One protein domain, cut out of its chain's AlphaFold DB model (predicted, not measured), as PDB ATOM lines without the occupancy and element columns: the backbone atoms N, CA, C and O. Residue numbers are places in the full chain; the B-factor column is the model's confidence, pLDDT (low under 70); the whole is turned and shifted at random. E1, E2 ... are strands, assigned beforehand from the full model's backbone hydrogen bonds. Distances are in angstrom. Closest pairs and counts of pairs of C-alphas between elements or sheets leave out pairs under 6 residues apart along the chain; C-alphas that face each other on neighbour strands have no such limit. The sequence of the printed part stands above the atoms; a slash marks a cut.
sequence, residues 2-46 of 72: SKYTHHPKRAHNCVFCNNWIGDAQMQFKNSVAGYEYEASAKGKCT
ATOM      1  N   SER A   2      -1.319  15.481 -23.883       78.69
ATOM      2  CA  SER A   2      -0.885  14.728 -25.068       78.69
ATOM      3  C   SER A   2      -1.125  13.230 -24.870       78.69
ATOM      4  O   SER A   2      -0.711  12.665 -23.856       78.69
ATOM      5  N   LYS A   3      -1.791  12.591 -25.836       87.12
ATOM      6  CA  LYS A   3      -1.964  11.135 -25.881       87.12
ATOM      7  C   LYS A   3      -0.850  10.496 -26.706       87.12
ATOM      8  O   LYS A   3      -0.399  11.073 -27.693       87.12
ATOM      9  N   TYR A   4      -0.426   9.307 -26.297       87.44
ATOM     10  CA  TYR A   4       0.610   8.522 -26.959       87.44
ATOM     11  C   TYR A   4       0.018   7.216 -27.456       87.44
ATOM     12  O   TYR A   4      -0.727   6.567 -26.728       87.44
ATOM     13  N   THR A   5       0.402   6.811 -28.663       91.25
ATOM     14  CA  THR A   5      -0.016   5.535 -29.244       91.25
ATOM     15  C   THR A   5       1.181   4.615 -29.335       91.25
ATOM     16  O   THR A   5       2.122   4.879 -30.087       91.25
ATOM     17  N   HIS A   6       1.147   3.528 -28.569       91.00
ATOM     18  CA  HIS A   6       2.213   2.542 -28.570       91.00
ATOM     19  C   HIS A   6       1.680   1.117 -28.580       91.00
ATOM     20  O   HIS A   6       0.671   0.774 -27.961       91.00
ATOM     21  N   HIS A   7       2.452   0.268 -29.249       91.38
ATOM     22  CA  HIS A   7       2.224  -1.159 -29.260       91.38
ATOM     23  C   HIS A   7       2.912  -1.805 -28.044       91.38
ATOM     24  O   HIS A   7       4.130  -1.645 -27.911       91.38
ATOM     25  N   PRO A   8       2.201  -2.578 -27.198       86.62
ATOM     26  CA  PRO A   8       2.764  -3.191 -25.986       86.62
ATOM     27  C   PRO A   8       4.001  -4.063 -26.252       86.62
ATOM     28  O   PRO A   8       4.952  -4.052 -25.482       86.62
ATOM     29  N   LYS A   9       4.037  -4.741 -27.409       85.06
ATOM     30  CA  LYS A   9       5.197  -5.528 -27.885       85.06
ATOM     31  C   LYS A   9       6.455  -4.706 -28.185       85.06
ATOM     32  O   LYS A   9       7.547  -5.256 -28.223       85.06
ATOM     33  N   ARG A  10       6.299  -3.416 -28.499       85.31
ATOM     34  CA  ARG A  10       7.401  -2.524 -28.901       85.31
ATOM     35  C   ARG A  10       7.815  -1.576 -27.780       85.31
ATOM     36  O   ARG A  10       8.969  -1.170 -27.737       85.31
ATOM     37  N   ALA A  11       6.885  -1.213 -26.900       84.62
ATOM     38  CA  ALA A  11       7.127  -0.297 -25.797       84.62
ATOM     39  C   ALA A  11       6.668  -0.924 -24.478       84.62
ATOM     40  O   ALA A  11       5.473  -1.066 -24.226       84.62
ATOM     41  N   HIS A  12       7.622  -1.254 -23.610       82.88
ATOM     42  CA  HIS A  12       7.370  -1.826 -22.284       82.88
ATOM     43  C   HIS A  12       7.027  -0.742 -21.245       82.88
ATOM     44  O   HIS A  12       7.624  -0.665 -20.166       82.88
ATOM     45  N   ASN A  13       6.074   0.124 -21.596       84.06
ATOM     46  CA  ASN A  13       5.650   1.231 -20.748       84.06
ATOM     47  C   ASN A  13       4.898   0.709 -19.522       84.06
ATOM     48  O   ASN A  13       4.139  -0.257 -19.628       84.06
ATOM     49  N   CYS A  14       5.056   1.371 -18.368       84.31
ATOM     50  CA  CYS A  14       4.383   0.916 -17.150       84.31
ATOM     51  C   CYS A  14       2.856   0.884 -17.295       84.31
ATOM     52  O   CYS A  14       2.238  -0.032 -16.779       84.31
ATOM     53  N   VAL A  15       2.251   1.801 -18.052       87.75
ATOM     54  CA  VAL A  15       0.803   1.797 -18.335       87.75
ATOM     55  C   VAL A  15       0.285   0.459 -18.887       87.75
ATOM     56  O   VAL A  15      -0.854   0.085 -18.640       87.75
ATOM     57  N   PHE A  16       1.123  -0.297 -19.601       89.38
ATOM     58  CA  PHE A  16       0.755  -1.598 -20.156       89.38
ATOM     59  C   PHE A  16       1.044  -2.758 -19.206       89.38
ATOM     60  O   PHE A  16       0.728  -3.901 -19.531       89.38
ATOM     61  N   CYS A  17       1.663  -2.491 -18.058       87.44
ATOM     62  CA  CYS A  17       1.948  -3.502 -17.060       87.44
ATOM     63  C   CYS A  17       0.734  -3.797 -16.187       87.44
ATOM     64  O   CYS A  17      -0.046  -2.916 -15.839       87.44
ATOM     65  N   ASN A  18       0.641  -5.050 -15.751       87.38
ATOM     66  CA  ASN A  18      -0.367  -5.530 -14.812       87.38
ATOM     67  C   ASN A  18      -0.323  -4.792 -13.458       87.38
ATOM     68  O   ASN A  18      -1.304  -4.747 -12.731       87.38
ATOM     69  N   ASN A  19       0.821  -4.184 -13.143       83.62
ATOM     70  CA  ASN A  19       1.061  -3.464 -11.895       83.62
ATOM     71  C   ASN A  19       0.794  -1.948 -11.980       83.62
ATOM     72  O   ASN A  19       1.141  -1.201 -11.054       83.62
ATOM     73  N   TRP A  20       0.253  -1.467 -13.102       85.56
ATOM     74  CA  TRP A  20      -0.159  -0.078 -13.251       85.56
ATOM     75  C   TRP A  20      -1.364   0.228 -12.360       85.56
ATOM     76  O   TRP A  20      -2.379  -0.460 -12.407       85.56
ATOM     77  N   ILE A  21      -1.257   1.292 -11.567       83.94
ATOM     78  CA  ILE A  21      -2.334   1.807 -10.723       83.94
ATOM     79  C   ILE A  21      -2.534   3.277 -11.081       83.94
ATOM     80  O   ILE A  21      -1.839   4.158 -10.571       83.94
ATOM     81  N   GLY A  22      -3.461   3.544 -11.994       84.19
ATOM     82  CA  GLY A  22      -3.811   4.892 -12.428       84.19
ATOM     83  C   GLY A  22      -4.798   4.877 -13.586       84.19
ATOM     84  O   GLY A  22      -5.000   3.850 -14.231       84.19
ATOM     85  N   ASP A  23      -5.386   6.028 -13.884       82.12
ATOM     86  CA  ASP A  23      -6.279   6.178 -15.030       82.12
ATOM     87  C   ASP A  23      -5.518   6.749 -16.226       82.12
ATOM     88  O   ASP A  23      -5.556   7.942 -16.510       82.12
ATOM     89  N   ALA A  24      -4.777   5.886 -16.920       81.75
ATOM     90  CA  ALA A  24      -4.073   6.281 -18.135       81.75
ATOM     91  C   ALA A  24      -5.001   6.431 -19.351       81.75
ATOM     92  O   ALA A  24      -4.496   6.635 -20.455       81.75
ATOM     93  N   GLN A  25      -6.325   6.289 -19.186       86.00
ATOM     94  CA  GLN A  25      -7.313   6.368 -20.267       86.00
ATOM     95  C   GLN A  25      -6.917   5.539 -21.500       86.00
ATOM     96  O   GLN A  25      -6.935   6.021 -22.636       86.00
ATOM     97  N   MET A  26      -6.501   4.292 -21.267       87.00
ATOM     98  CA  MET A  26      -6.078   3.396 -22.338       87.00
ATOM     99  C   MET A  26      -7.247   3.057 -23.263       87.00
ATOM    100  O   MET A  26      -8.258   2.510 -22.826       87.00
ATOM    101  N   GLN A  27      -7.072   3.290 -24.559       91.12
ATOM    102  CA  GLN A  27      -8.021   2.914 -25.596       91.12
ATOM    103  C   GLN A  27      -7.332   2.038 -26.640       91.12
ATOM    104  O   GLN A  27      -6.316   2.419 -27.223       91.12
ATOM    105  N   PHE A  28      -7.904   0.866 -26.913       91.25
ATOM    106  CA  PHE A  28      -7.458   0.036 -28.027       91.25
ATOM    107  C   PHE A  28      -7.758   0.739 -29.357       91.25
ATOM    108  O   PHE A  28      -8.893   1.161 -29.588       91.25
ATOM    109  N   LYS A  29      -6.754   0.868 -30.231       92.88
ATOM    110  CA  LYS A  29      -6.933   1.432 -31.578       92.88
ATOM    111  C   LYS A  29      -7.037   0.336 -32.629       92.88
ATOM    112  O   LYS A  29      -8.037   0.261 -33.331       92.88
ATOM    113  N   ASN A  30      -6.002  -0.491 -32.760       91.62
ATOM    114  CA  ASN A  30      -5.977  -1.662 -33.639       91.62
ATOM    115  C   ASN A  30      -4.770  -2.555 -33.302       91.62
ATOM    116  O   ASN A  30      -3.894  -2.166 -32.528       91.62
ATOM    117  N   SER A  31      -4.702  -3.739 -33.911       88.12
ATOM    118  CA  SER A  31      -3.643  -4.728 -33.673       88.12
ATOM    119  C   SER A  31      -2.250  -4.316 -34.163       88.12
ATOM    120  O   SER A  31      -1.271  -4.929 -33.760       88.12
ATOM    121  N   VAL A  32      -2.132  -3.295 -35.018       89.75
ATOM    122  CA  VAL A  32      -0.844  -2.826 -35.558       89.75
ATOM    123  C   VAL A  32      -0.264  -1.696 -34.704       89.75
ATOM    124  O   VAL A  32       0.930  -1.676 -34.411       89.75
ATOM    125  N   ALA A  33      -1.111  -0.754 -34.291       89.75
ATOM    126  CA  ALA A  33      -0.741   0.428 -33.517       89.75
ATOM    127  C   ALA A  33      -0.757   0.174 -32.001       89.75
ATOM    128  O   ALA A  33       0.048   0.753 -31.274       89.75
ATOM    129  N   GLY A  34      -1.644  -0.703 -31.528       92.81
ATOM    130  CA  GLY A  34      -1.819  -1.031 -30.118       92.81
ATOM    131  C   GLY A  34      -2.798  -0.115 -29.391       92.81
ATOM    132  O   GLY A  34      -3.965  -0.005 -29.778       92.81
ATOM    133  N   TYR A  35      -2.322   0.503 -28.312       91.62
ATOM    134  CA  TYR A  35      -3.135   1.307 -27.403       91.62
ATOM    135  C   TYR A  35      -2.729   2.776 -27.453       91.62
ATOM    136  O   TYR A  35      -1.542   3.108 -27.438       91.62
ATOM    137  N   GLU A  36      -3.731   3.646 -27.452       92.25
ATOM    138  CA  GLU A  36      -3.574   5.064 -27.149       92.25
ATOM    139  C   GLU A  36      -3.801   5.285 -25.654       92.25
ATOM    140  O   GLU A  36      -4.736   4.719 -25.093       92.25
ATOM    141  N   TYR A  37      -2.964   6.080 -24.999       88.81
ATOM    142  CA  TYR A  37      -3.078   6.362 -23.570       88.81
ATOM    143  C   TYR A  37      -2.503   7.739 -23.224       88.81
ATOM    144  O   TYR A  37      -1.720   8.326 -23.976       88.81
ATOM    145  N   GLU A  38      -2.870   8.259 -22.061       88.19
ATOM    146  CA  GLU A  38      -2.362   9.510 -21.518       88.19
ATOM    147  C   GLU A  38      -1.153   9.248 -20.604       88.19
ATOM    148  O   GLU A  38      -1.297   8.848 -19.451       88.19
ATOM    149  N   ALA A  39       0.067   9.479 -21.102       73.31
ATOM    150  CA  ALA A  39       1.287   9.221 -20.322       73.31
ATOM    151  C   ALA A  39       1.454  10.161 -19.115       73.31
ATOM    152  O   ALA A  39       2.152   9.825 -18.161       73.31
ATOM    153  N   SER A  40       0.824  11.336 -19.161       75.75
ATOM    154  CA  SER A  40       0.839  12.327 -18.080       75.75
ATOM    155  C   SER A  40      -0.210  12.060 -16.996       75.75
ATOM    156  O   SER A  40      -0.285  12.825 -16.031       75.75
ATOM    157  N   ALA A  41      -1.012  10.999 -17.133       79.69
ATOM    158  CA  ALA A  41      -1.991  10.628 -16.128       79.69
ATOM    159  C   ALA A  41      -1.314  10.338 -14.780       79.69
ATOM    160  O   ALA A  41      -0.265   9.688 -14.703       79.69
ATOM    161  N   LYS A  42      -1.932  10.804 -13.688       71.88
ATOM    162  CA  LYS A  42      -1.460  10.525 -12.327       71.88
ATOM    163  C   LYS A  42      -1.664   9.040 -12.019       71.88
ATOM    164  O   LYS A  42      -2.751   8.626 -11.631       71.88
ATOM    165  N   GLY A  43      -0.606   8.253 -12.171       78.31
ATOM    166  CA  GLY A  43      -0.583   6.846 -11.789       78.31
ATOM    167  C   GLY A  43       0.728   6.435 -11.133       78.31
ATOM    168  O   GLY A  43       1.651   7.238 -10.955       78.31
ATOM    169  N   LYS A  44       0.796   5.174 -10.726       79.62
ATOM    170  CA  LYS A  44       1.972   4.554 -10.111       79.62
ATOM    171  C   LYS A  44       2.220   3.193 -10.740       79.62
ATOM    172  O   LYS A  44       1.281   2.484 -11.089       79.62
ATOM    173  N   CYS A  45       3.492   2.825 -10.840       80.06
ATOM    174  CA  CYS A  45       3.891   1.456 -11.136       80.06
ATOM    175  C   CYS A  45       4.194   0.761  -9.816       80.06
ATOM    176  O   CYS A  45       5.150   1.143  -9.133       80.06
ATOM    177  N   THR A  46       3.413  -0.246  -9.441       72.25
ATOM    178  CA  THR A  46       3.821  -1.109  -8.329       72.25
ATOM    179  C   THR A  46       4.887  -2.088  -8.818       72.25
ATOM    180  O   THR A  46       4.783  -2.699  -9.877       72.25
TER     181      THR A  46
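AT A GLANCE: This is residues 2 to 46 of the 72 residues of an uncharacterized protein of Lachnospiraceae bacterium (UniProt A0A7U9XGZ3). Two small antiparallel sheets stand towards opposite ends of the domain, a three-stranded one of E1, E4 and E3 and a two-stranded ribbon of E2 and E5. Two tight links join them along one side, E2 to E3 and E4 to E5, while residues 7 to 19, with no named element, cross between them on the other side. The printed part has 45 residues with no named helix and five named strands, E1 to E5 along the chain, which hold under half of the residues; the class is all strand. The whole is compact, with a radius of gyration of the C-alphas of 9.8 A and spans of 27 by 20 by 12 A.

HOW THE PARTS SIT: E1, residues 3 to 6, is an edge strand, antiparallel to the inner strand E4, residues 34 to 38, at 153 degrees; N 4 and O 37 are within hydrogen-bond range at 2.8 A. On the other side of E4 is the edge strand E3, residues 27 to 30, antiparallel at 152 degrees, with N 27 and O 36 2.8 A apart. E3 and E4 form a hairpin. E1 and E3 are only just apart, their closest C-alphas 8.4 A from each other. E2, residues 20 to 22, and E5, residues 43 to 46, are antiparallel neighbours at 155 degrees, with N 21 and O 44 2.8 A apart. E2 and E4 are apart, and so are E3 and E5.

IN THESE COORDINATES: E1 begins at C-alpha 3, (-1.964, 11.135, -25.881), and is 9.9 A long. E2 measures 6.2 A, E3 9.5 A and E4, the longest strand by residues, 13.6 A. E5, 9.7 A, ends at C-alpha 46, (3.821, -1.109, -8.329).

THE WHOLE: The C-alphas farthest apart, those of Val 32 and Thr 46, are 27.7 A from each other. The printed part has no cut. The link E1 to E2, 13 residues, is long. The mean pLDDT of the printed part is 85.4, and no printed residue is under 70.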